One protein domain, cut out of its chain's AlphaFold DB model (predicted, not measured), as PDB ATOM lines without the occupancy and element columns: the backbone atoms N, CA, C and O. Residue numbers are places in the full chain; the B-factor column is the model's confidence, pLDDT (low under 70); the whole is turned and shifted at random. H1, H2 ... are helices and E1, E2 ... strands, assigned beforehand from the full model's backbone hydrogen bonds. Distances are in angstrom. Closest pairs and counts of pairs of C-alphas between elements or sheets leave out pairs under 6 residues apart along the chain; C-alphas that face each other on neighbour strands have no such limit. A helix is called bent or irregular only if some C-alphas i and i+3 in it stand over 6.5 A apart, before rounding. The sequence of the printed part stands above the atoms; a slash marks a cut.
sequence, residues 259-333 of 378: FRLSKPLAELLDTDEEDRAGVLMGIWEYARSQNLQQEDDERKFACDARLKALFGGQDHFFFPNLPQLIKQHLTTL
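Overview. This is residues 259 to 333 of the 378 residues of the protein "SWI-SNF complex subunit (BAF60b)" of Stemphylium lycopersici (UniProt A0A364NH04). Two small sheets lie toward opposite ends of an elongated body, the sheet of E2, E1 and E5 at one end and the pair E3 and E4 toward the other, and the two longest helices, H2 and H4, bridge the space between them at a steep angle to each other. H1 packs on H2 and H3 packs on H1, and the loop of residues 290 to 299 lies beyond the sheet E3 and E4. The printed part has 75 residues, in the order E1 H1 E2 H2 E3 H3 E4 H4 E5; both sheets are antiparallel, the larger in the order E2, E1, E5. The class is mixed, helices and strands, and the whole is compact, with a radius of gyration of the C-alphas of 11.6 A and spans of 39 by 21 by 21 A.

Arrangement. Look first at E1, residues 259 to 261, the inner strand between the edge strands E2, residues 273 to 275, and E5, residues 330 to 332. N 260 and O 331 are 2.8 A apart, and N 259 and O 274 are 2.8 A apart, both within hydrogen-bond range. H2, residues 276 to 289, stands up from this sheet, its line rising 66 degrees out of a local plane fitted to just 6 C-alphas. H1, residues 263 to 269, only grazes the sheet with residues 265 to 269. H1 and H2 touch at a steep tilt of 64 degrees, closest at the C-alphas of Leu 269 and Gly 282, 6.1 A. H4, residues 319 to 329, only grazes the sheet with residues 326 to 329. H2, with residues 276 to 280 alone, and H4 only just touch, with 3 pairs of C-alphas within 8 A, the closest being Leu 280 and Pro 323, 7.2 A. H3, residues 305 to 310, touches H1, its C-alpha 310 being 6.1 A from that of Pro 264, the closest pair. In the antiparallel neighbours E3, residues 300 to 302, and E4, residues 316 to 318, N 301 and O 317 are within hydrogen-bond range at 2.9 A. In H1, H2 and H3 every O i to N i+4 pair is within hydrogen-bond range; H4 has 2 of 7, beside 5 of 8 O i to N i+3 pairs.

Along the chain. Find C-alpha 259 at (25.986, 32.666, 32.705), where E1 begins. H2 starts at C-alpha 276, (24.073, 34.403, 25.779), and runs 20.0 A to C-alpha 289. H4 measures 15.9 A and is irregular, with C-alphas 320 and 323 7.1 A apart; H1 measures 10.0 A and H3 8.8 A. E5 ends at C-alpha 332, (29.928, 34.171, 35.305).

Size, cuts and confidence. The two C-alphas farthest apart, those of Asp 296 and Leu 333, are 38.8 A from each other, while those of Phe 259 and Leu 333 are 5.6 A apart. The printed part has no cut. No link is long; the one from H2 to E3, 10 residues, is short, and the others are tight. The mean pLDDT of the printed part is 90.1, and no printed residue is under 70.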
ATOM      1  N   PHE A 259      26.031  31.625  31.691       89.75
ATOM      2  CA  PHE A 259      25.986  32.666  32.705       89.75
ATOM      3  C   PHE A 259      24.883  32.383  33.715       89.75
ATOM      4  O   PHE A 259      23.798  31.927  33.368       89.75
ATOM      5  N   ARG A 260      25.140  32.745  34.971       91.12
ATOM      6  CA  ARG A 260      24.109  32.848  35.992       91.12
ATOM      7  C   ARG A 260      23.346  34.152  35.797       91.12
ATOM      8  O   ARG A 260      23.949  35.236  35.773       91.12
ATOM      9  N   LEU A 261      22.033  34.043  35.651       93.19
ATOM     10  CA  LEU A 261      21.155  35.168  35.372       93.19
ATOM     11  C   LEU A 261      20.860  35.951  36.655       93.19
ATOM     12  O   LEU A 261      20.739  35.402  37.752       93.19
ATOM     13  N   SER A 262      20.729  37.270  36.534       93.69
ATOM     14  CA  SER A 262      20.211  38.086  37.636       93.69
ATOM     15  C   SER A 262      18.773  37.679  37.960       93.69
ATOM     16  O   SER A 262      18.010  37.383  37.042       93.69
ATOM     17  N   LYS A 263      18.363  37.767  39.230       91.81
ATOM     18  CA  LYS A 263      17.014  37.376  39.676       91.81
ATOM     19  C   LYS A 263      15.857  37.898  38.789       91.81
ATOM     20  O   LYS A 263      15.015  37.089  38.423       91.81
ATOM     21  N   PRO A 264      15.815  39.179  38.360       91.25
ATOM     22  CA  PRO A 264      14.746  39.663  37.478       91.25
ATOM     23  C   PRO A 264      14.728  39.004  36.091       91.25
ATOM     24  O   PRO A 264      13.667  38.837  35.498       91.25
ATOM     25  N   LEU A 265      15.905  38.654  35.563       91.62
ATOM     26  CA  LEU A 265      16.040  37.973  34.276       91.62
ATOM     27  C   LEU A 265      15.695  36.486  34.402       91.62
ATOM     28  O   LEU A 265      15.018  35.951  33.530       91.62
ATOM     29  N   ALA A 266      16.109  35.860  35.505       92.19
ATOM     30  CA  ALA A 266      15.786  34.474  35.809       92.19
ATOM     31  C   ALA A 266      14.277  34.269  35.960       92.19
ATOM     32  O   ALA A 266      13.710  33.385  35.338       92.19
ATOM     33  N   GLU A 267      13.596  35.163  36.683       91.25
ATOM     34  CA  GLU A 267      12.134  35.138  36.800       91.25
ATOM     35  C   GLU A 267      11.441  35.334  35.440       91.25
ATOM     36  O   GLU A 267      10.377  34.763  35.205       91.25
ATOM     37  N   LEU A 268      11.994  36.169  34.550       90.50
ATOM     38  CA  LEU A 268      11.423  36.425  33.222       90.50
ATOM     39  C   LEU A 268      11.482  35.190  32.318       90.50
ATOM     40  O   LEU A 268      10.490  34.900  31.651       90.50
ATOM     41  N   LEU A 269      12.639  34.528  32.290       90.00
ATOM     42  CA  LEU A 269      12.936  33.398  31.407       90.00
ATOM     43  C   LEU A 269      12.662  32.030  32.044       90.00
ATOM     44  O   LEU A 269      12.754  31.025  31.351       90.00
ATOM     45  N   ASP A 270      12.329  32.009  33.333       89.12
ATOM     46  CA  ASP A 270      12.114  30.800  34.133       89.12
ATOM     47  C   ASP A 270      13.334  29.856  34.139       89.12
ATOM     48  O   ASP A 270      13.224  28.636  34.074       89.12
ATOM     49  N   THR A 271      14.537  30.443  34.174       86.94
ATOM     50  CA  THR A 271      15.811  29.712  34.230       86.94
ATOM     51  C   THR A 271      16.864  30.518  34.985       86.94
ATOM     52  O   THR A 271      16.964  31.731  34.816       86.94
ATOM     53  N   ASP A 272      17.673  29.866  35.817       88.62
ATOM     54  CA  ASP A 272      18.741  30.532  36.577       88.62
ATOM     55  C   ASP A 272      20.067  30.613  35.805       88.62
ATOM     56  O   ASP A 272      20.920  31.453  36.114       88.62
ATOM     57  N   GLU A 273      20.254  29.744  34.809       88.75
ATOM     58  CA  GLU A 273      21.505  29.576  34.069       88.75
ATOM     59  C   GLU A 273      21.210  29.387  32.581       88.75
ATOM     60  O   GLU A 273      20.448  28.502  32.203       88.75
ATOM     61  N   GLU A 274      21.814  30.221  31.737       87.56
ATOM     62  CA  GLU A 274      21.672  30.136  30.282       87.56
ATOM     63  C   GLU A 274      22.893  30.707  29.562       87.56
ATOM     64  O   GLU A 274      23.663  31.504  30.117       87.56
ATOM     65  N   ASP A 275      23.065  30.322  28.303       88.94
ATOM     66  CA  ASP A 275      24.054  30.933  27.427       88.94
ATOM     67  C   ASP A 275      23.542  32.270  26.858       88.94
ATOM     68  O   ASP A 275      22.362  32.633  26.920       88.94
ATOM     69  N   ARG A 276      24.448  33.075  26.294       89.00
ATOM     70  CA  ARG A 276      24.073  34.403  25.779       89.00
ATOM     71  C   ARG A 276      23.026  34.314  24.661       89.00
ATOM     72  O   ARG A 276      22.171  35.196  24.575       89.00
ATOM     73  N   ALA A 277      23.115  33.305  23.793       88.56
ATOM     74  CA  ALA A 277      22.174  33.133  22.691       88.56
ATOM     75  C   ALA A 277      20.795  32.688  23.198       88.56
ATOM     76  O   ALA A 277      19.788  33.231  22.742       88.56
ATOM     77  N   GLY A 278      20.749  31.784  24.178       88.56
ATOM     78  CA  GLY A 278      19.552  31.337  24.882       88.56
ATOM     79  C   GLY A 278      18.824  32.489  25.558       88.56
ATOM     80  O   GLY A 278      17.635  32.675  25.321       88.56
ATOM     81  N   VAL A 279      19.538  33.365  26.275       91.50
ATOM     82  CA  VAL A 279      18.940  34.577  26.871       91.50
ATOM     83  C   VAL A 279      18.332  35.500  25.810       91.50
ATOM     84  O   VAL A 279      17.221  36.004  25.981       91.50
ATOM     85  N   LEU A 280      19.045  35.742  24.705       91.50
ATOM     86  CA  LEU A 280      18.552  36.588  23.612       91.50
ATOM     87  C   LEU A 280      17.294  35.997  22.968       91.50
ATOM     88  O   LEU A 280      16.333  36.729  22.724       91.50
ATOM     89  N   MET A 281      17.306  34.688  22.714       90.12
ATOM     90  CA  MET A 281      16.169  33.968  22.152       90.12
ATOM     91  C   MET A 281      14.984  33.977  23.119       90.12
ATOM     92  O   MET A 281      13.886  34.329  22.714       90.12
ATOM     93  N   GLY A 282      15.210  33.705  24.404       90.25
ATOM     94  CA  GLY A 282      14.164  33.711  25.423       90.25
ATOM     95  C   GLY A 282      13.486  35.076  25.563       90.25
ATOM     96  O   GLY A 282      12.261  35.162  25.607       90.25
ATOM     97  N   ILE A 283      14.253  36.175  25.540       91.56
ATOM     98  CA  ILE A 283      13.675  37.531  25.549       91.56
ATOM     99  C   ILE A 283      12.899  37.807  24.254       91.56
ATOM    100  O   ILE A 283      11.851  38.455  24.294       91.56
ATOM    101  N   TRP A 284      13.387  37.333  23.105       90.94
ATOM    102  CA  TRP A 284      12.687  37.479  21.830       90.94
ATOM    103  C   TRP A 284      11.355  36.718  21.810       90.94
ATOM    104  O   TRP A 284      10.325  37.294  21.454       90.94
ATOM    105  N   GLU A 285      11.354  35.455  22.237       90.81
ATOM    106  CA  GLU A 285      10.158  34.616  22.352       90.81
ATOM    107  C   GLU A 285       9.155  35.228  23.330       90.81
ATOM    108  O   GLU A 285       7.970  35.352  23.003       90.81
ATOM    109  N   TYR A 286       9.636  35.717  24.477       91.81
ATOM    110  CA  TYR A 286       8.826  36.456  25.438       91.81
ATOM    111  C   TYR A 286       8.163  37.676  24.790       91.81
ATOM    112  O   TYR A 286       6.935  37.797  24.799       91.81
ATOM    113  N   ALA A 287       8.954  38.557  24.173       90.88
ATOM    114  CA  ALA A 287       8.457  39.791  23.577       90.88
ATOM    115  C   ALA A 287       7.459  39.529  22.439       90.88
ATOM    116  O   ALA A 287       6.487  40.273  22.279       90.88
ATOM    117  N   ARG A 288       7.655  38.443  21.684       89.31
ATOM    118  CA  ARG A 288       6.725  37.993  20.649       89.31
ATOM    119  C   ARG A 288       5.425  37.455  21.242       89.31
ATOM    120  O   ARG A 288       4.356  37.835  20.776       89.31
ATOM    121  N   SER A 289       5.500  36.632  22.289       91.50
ATOM    122  CA  SER A 289       4.319  36.080  22.974       91.50
ATOM    123  C   SER A 289       3.425  37.166  23.585       91.50
ATOM    124  O   SER A 289       2.202  37.041  23.588       91.50
ATOM    125  N   GLN A 290       4.035  38.258  24.052       91.62
ATOM    126  CA  GLN A 290       3.351  39.405  24.646       91.62
ATOM    127  C   GLN A 290       2.972  40.484  23.612       91.62
ATOM    128  O   GLN A 290       2.447  41.528  23.988       91.62
ATOM    129  N   ASN A 291       3.212  40.240  22.314       91.31
ATOM    130  CA  ASN A 291       2.950  41.175  21.210       91.31
ATOM    131  C   ASN A 291       3.564  42.572  21.434       91.31
ATOM    132  O   ASN A 291       2.930  43.595  21.190       91.31
ATOM    133  N   LEU A 292       4.807  42.620  21.919       90.12
ATOM    134  CA  LEU A 292       5.495  43.872  22.264       90.12
ATOM    135  C   LEU A 292       6.239  44.510  21.081       90.12
ATOM    136  O   LEU A 292       6.744  45.630  21.197       90.12
ATOM    137  N   GLN A 293       6.328  43.814  19.949       91.19
ATOM    138  CA  GLN A 293       6.958  44.320  18.731       91.19
ATOM    139  C   GLN A 293       6.151  45.494  18.159       91.19
ATOM    140  O   GLN A 293       4.925  45.434  18.101       91.19
ATOM    141  N   GLN A 294       6.826  46.576  17.772       90.50
ATOM    142  CA  GLN A 294       6.154  47.753  17.228       90.50
ATOM    143  C   GLN A 294       5.894  47.618  15.718       90.50
ATOM    144  O   GLN A 294       6.696  47.029  14.996       90.50
ATOM    145  N   GLU A 295       4.781  48.180  15.238       86.50
ATOM    146  CA  GLU A 295       4.402  48.145  13.814       86.50
ATOM    147  C   GLU A 295       5.223  49.114  12.945       86.50
ATOM    148  O   GLU A 295       5.351  48.905  11.740       86.50
ATOM    149  N   ASP A 296       5.770  50.183  13.534       89.31
ATOM    150  CA  ASP A 296       6.579  51.194  12.840       89.31
ATOM    151  C   ASP A 296       8.022  50.732  12.590       89.31
ATOM    152  O   ASP A 296       8.620  51.091  11.574       89.31
ATOM    153  N   ASP A 297       8.577  49.932  13.504       89.19
ATOM    154  CA  ASP A 297       9.918  49.360  13.404       89.19
ATOM    155  C   ASP A 297       9.962  47.961  14.034       89.19
ATOM    156  O   ASP A 297       9.951  47.807  15.258       89.19
ATOM    157  N   GLU A 298      10.110  46.933  13.194       86.56
ATOM    158  CA  GLU A 298      10.188  45.523  13.601       86.56
ATOM    159  C   GLU A 298      11.348  45.217  14.566       86.56
ATOM    160  O   GLU A 298      11.370  44.161  15.200       86.56
ATOM    161  N   ARG A 299      12.338  46.108  14.680       89.12
ATOM    162  CA  ARG A 299      13.492  45.952  15.578       89.12
ATOM    163  C   ARG A 299      13.278  46.627  16.931       89.12
ATOM    164  O   ARG A 299      14.120  46.478  17.823       89.12
ATOM    165  N   LYS A 300      12.188  47.377  17.085       92.19
ATOM    166  CA  LYS A 300      11.834  48.108  18.296       92.19
ATOM    167  C   LYS A 300      10.742  47.357  19.050       92.19
ATOM    168  O   LYS A 300       9.724  46.960  18.492       92.19
ATOM    169  N   PHE A 301      10.956  47.194  20.348       92.50
ATOM    170  CA  PHE A 301      10.059  46.464  21.234       92.50
ATOM    171  C   PHE A 301       9.632  47.366  22.388       92.50
ATOM    172  O   PHE A 301      10.447  48.116  22.926       92.50
ATOM    173  N   ALA A 302       8.355  47.317  22.761       92.69
ATOM    174  CA  ALA A 302       7.863  47.947  23.977       92.69
ATOM    175  C   ALA A 302       8.312  47.148  25.202       92.69
ATOM    176  O   ALA A 302       8.326  45.919  25.189       92.69
ATOM    177  N   CYS A 303       8.651  47.844  26.276       91.88
ATOM    178  CA  CYS A 303       8.884  47.220  27.564       91.88
ATOM    179  C   CYS A 303       7.564  47.170  28.331       91.88
ATOM    180  O   CYS A 303       6.945  48.202  28.601       91.88
ATOM    181  N   ASP A 304       7.148  45.977  28.728       91.19
ATOM    182  CA  ASP A 304       6.081  45.796  29.705       91.19
ATOM    183  C   ASP A 304       6.602  46.019  31.139       91.19
ATOM    184  O   ASP A 304       7.741  46.434  31.348       91.19
ATOM    185  N   ALA A 305       5.788  45.752  32.162       89.25
ATOM    186  CA  ALA A 305       6.205  45.957  33.552       89.25
ATOM    187  C   ALA A 305       7.464  45.148  33.941       89.25
ATOM    188  O   ALA A 305       8.295  45.651  34.700       89.25
ATOM    189  N   ARG A 306       7.630  43.928  33.405       88.56
ATOM    190  CA  ARG A 306       8.756  43.035  33.729       88.56
ATOM    191  C   ARG A 306      10.033  43.482  33.020       88.56
ATOM    192  O   ARG A 306      11.076  43.616  33.656       88.56
ATOM    193  N   LEU A 307       9.939  43.812  31.734       89.88
ATOM    194  CA  LEU A 307      11.053  44.342  30.945       89.88
ATOM    195  C   LEU A 307      11.461  45.744  31.402       89.88
ATOM    196  O   LEU A 307      12.648  46.057  31.417       89.88
ATOM    197  N   LYS A 308      10.512  46.574  31.854       90.25
ATOM    198  CA  LYS A 308      10.820  47.858  32.501       90.25
ATOM    199  C   LYS A 308      11.621  47.647  33.778       90.25
ATOM    200  O   LYS A 308      12.603  48.351  33.984       90.25
ATOM    201  N   ALA A 309      11.243  46.684  34.618       87.81
ATOM    202  CA  ALA A 309      12.011  46.369  35.820       87.81
ATOM    203  C   ALA A 309      13.436  45.891  35.482       87.81
ATOM    204  O   ALA A 309      14.381  46.258  36.177       87.81
ATOM    205  N   LEU A 310      13.598  45.135  34.391       88.25
ATOM    206  CA  LEU A 310      14.894  44.645  33.925       88.25
ATOM    207  C   LEU A 310      15.780  45.766  33.349       88.25
ATOM    208  O   LEU A 310      16.928  45.916  33.752       88.25
ATOM    209  N   PHE A 311      15.248  46.598  32.451       88.69
ATOM    210  CA  PHE A 311      16.012  47.620  31.721       88.69
ATOM    211  C   PHE A 311      15.992  49.013  32.372       88.69
ATOM    212  O   PHE A 311      16.215  50.019  31.702       88.69
ATOM    213  N   GLY A 312      15.718  49.103  33.677       84.06
ATOM    214  CA  GLY A 312      15.789  50.370  34.415       84.06
ATOM    215  C   GLY A 312      14.702  51.388  34.042       84.06
ATOM    216  O   GLY A 312      14.933  52.592  34.106       84.06
ATOM    217  N   GLY A 313      13.521  50.913  33.648       84.12
ATOM    218  CA  GLY A 313      12.329  51.727  33.404       84.12
ATOM    219  C   GLY A 313      12.183  52.266  31.982       84.12
ATOM    220  O   GLY A 313      11.326  53.114  31.753       84.12
ATOM    221  N   GLN A 314      12.992  51.803  31.025       87.56
ATOM    222  CA  GLN A 314      12.852  52.199  29.621       87.56
ATOM    223  C   GLN A 314      11.508  51.745  29.047       87.56
ATOM    224  O   GLN A 314      11.129  50.598  29.236       87.56
ATOM    225  N   ASP A 315      10.812  52.615  28.310       89.38
ATOM    226  CA  ASP A 315       9.523  52.279  27.681       89.38
ATOM    227  C   ASP A 315       9.669  51.411  26.430       89.38
ATOM    228  O   ASP A 315       8.761  50.652  26.093       89.38
ATOM    229  N   HIS A 316      10.810  51.511  25.750       90.44
ATOM    230  CA  HIS A 316      11.126  50.737  24.560       90.44
ATOM    231  C   HIS A 316      12.608  50.381  24.538       90.44
ATOM    232  O   HIS A 316      13.442  51.160  25.004       90.44
ATOM    233  N   PHE A 317      12.938  49.257  23.913       91.25
ATOM    234  CA  PHE A 317      14.313  48.880  23.614       91.25
ATOM    235  C   PHE A 317      14.467  48.483  22.145       91.25
ATOM    236  O   PHE A 317      13.506  48.136  21.456       91.25
ATOM    237  N   PHE A 318      15.705  48.559  21.659       92.81
ATOM    238  CA  PHE A 318      16.071  48.149  20.308       92.81
ATOM    239  C   PHE A 318      16.744  46.781  20.369       92.81
ATOM    240  O   PHE A 318      17.731  46.619  21.088       92.81
ATOM    241  N   PHE A 319      16.231  45.803  19.626       90.38
ATOM    242  CA  PHE A 319      16.684  44.415  19.727       90.38
ATOM    243  C   PHE A 319      18.183  44.233  19.426       90.38
ATOM    244  O   PHE A 319      18.860  43.561  20.199       90.38
ATOM    245  N   PRO A 320      18.777  44.904  18.419       91.88
ATOM    246  CA  PRO A 320      20.232  44.893  18.228       91.88
ATOM    247  C   PRO A 320      21.063  45.398  19.421       91.88
ATOM    248  O   PRO A 320      22.222  45.019  19.552       91.88
ATOM    249  N   ASN A 321      20.489  46.222  20.305       90.94
ATOM    250  CA  ASN A 321      21.161  46.703  21.518       90.94
ATOM    251  C   ASN A 321      20.947  45.773  22.723       90.94
ATOM    252  O   ASN A 321      21.587  45.955  23.762       90.94
ATOM    253  N   LEU A 322      20.081  44.764  22.594       90.69
ATOM    254  CA  LEU A 322      19.767  43.814  23.656       90.69
ATOM    255  C   LEU A 322      21.015  43.127  24.242       90.69
ATOM    256  O   LEU A 322      21.113  43.103  25.468       90.69
ATOM    257  N   PRO A 323      22.022  42.675  23.455       91.69
ATOM    258  CA  PRO A 323      23.241  42.071  24.006       91.69
ATOM    259  C   PRO A 323      24.005  42.975  24.985       91.69
ATOM    260  O   PRO A 323      24.677  42.480  25.893       91.69
ATOM    261  N   GLN A 324      23.911  44.296  24.803       91.31
ATOM    262  CA  GLN A 324      24.541  45.277  25.680       91.31
ATOM    263  C   GLN A 324      23.703  45.524  26.940       91.31
ATOM    264  O   GLN A 324      24.273  45.644  28.023       91.31
ATOM    265  N   LEU A 325      22.372  45.558  26.813       89.88
ATOM    266  CA  LEU A 325      21.448  45.720  27.942       89.88
ATOM    267  C   LEU A 325      21.495  44.519  28.894       89.88
ATOM    268  O   LEU A 325      21.552  44.699  30.106       89.88
ATOM    269  N   ILE A 326      21.542  43.295  28.359       91.38
ATOM    270  CA  ILE A 326      21.587  42.079  29.184       91.38
ATOM    271  C   ILE A 326      22.937  41.877  29.869       91.38
ATOM    272  O   ILE A 326      22.999  41.160  30.856       91.38
ATOM    273  N   LYS A 327      24.023  42.513  29.401       91.12
ATOM    274  CA  LYS A 327      25.385  42.275  29.912       91.12
ATOM    275  C   LYS A 327      25.501  42.436  31.434       91.12
ATOM    276  O   LYS A 327      26.236  41.684  32.055       91.12
ATOM    277  N   GLN A 328      24.781  43.388  32.028       91.19
ATOM    278  CA  GLN A 328      24.773  43.617  33.482       91.19
ATOM    279  C   GLN A 328      23.957  42.575  34.272       91.19
ATOM    280  O   GLN A 328      24.075  42.490  35.490       91.19
ATOM    281  N   HIS A 329      23.125  41.799  33.577       89.62
ATOM    282  CA  HIS A 329      22.280  40.739  34.123       89.62
ATOM    283  C   HIS A 329      22.884  39.343  33.936       89.62
ATOM    284  O   HIS A 329      22.273  38.366  34.363       89.62
ATOM    285  N   LEU A 330      24.063  39.253  33.310       92.12
ATOM    286  CA  LEU A 330      24.817  38.021  33.110       92.12
ATOM    287  C   LEU A 330      26.032  38.032  34.037       92.12
ATOM    288  O   LEU A 330      26.911  38.886  33.913       92.12
ATOM    289  N   THR A 331      26.086  37.077  34.958       91.38
ATOM    290  CA  THR A 331      27.245  36.855  35.831       91.38
ATOM    291  C   THR A 331      27.896  35.525  35.486       91.38
ATOM    292  O   THR A 331      27.207  34.570  35.139       91.38
ATOM    293  N   THR A 332      29.226  35.445  35.527       88.06
ATOM    294  CA  THR A 332      29.928  34.171  35.305       88.06
ATOM    295  C   THR A 332      29.508  33.161  36.367       88.06
ATOM    296  O   THR A 332      29.318  33.544  37.526       88.06
ATOM    297  N   LEU A 333      29.389  31.883  36.000       86.19
ATOM    298  CA  LEU A 333      29.059  30.846  36.977       86.19
ATOM    299  C   LEU A 333      30.088  30.828  38.118       86.19
ATOM    300  O   LEU A 333      31.290  30.974  37.851       86.19
TER     301      LEU A 333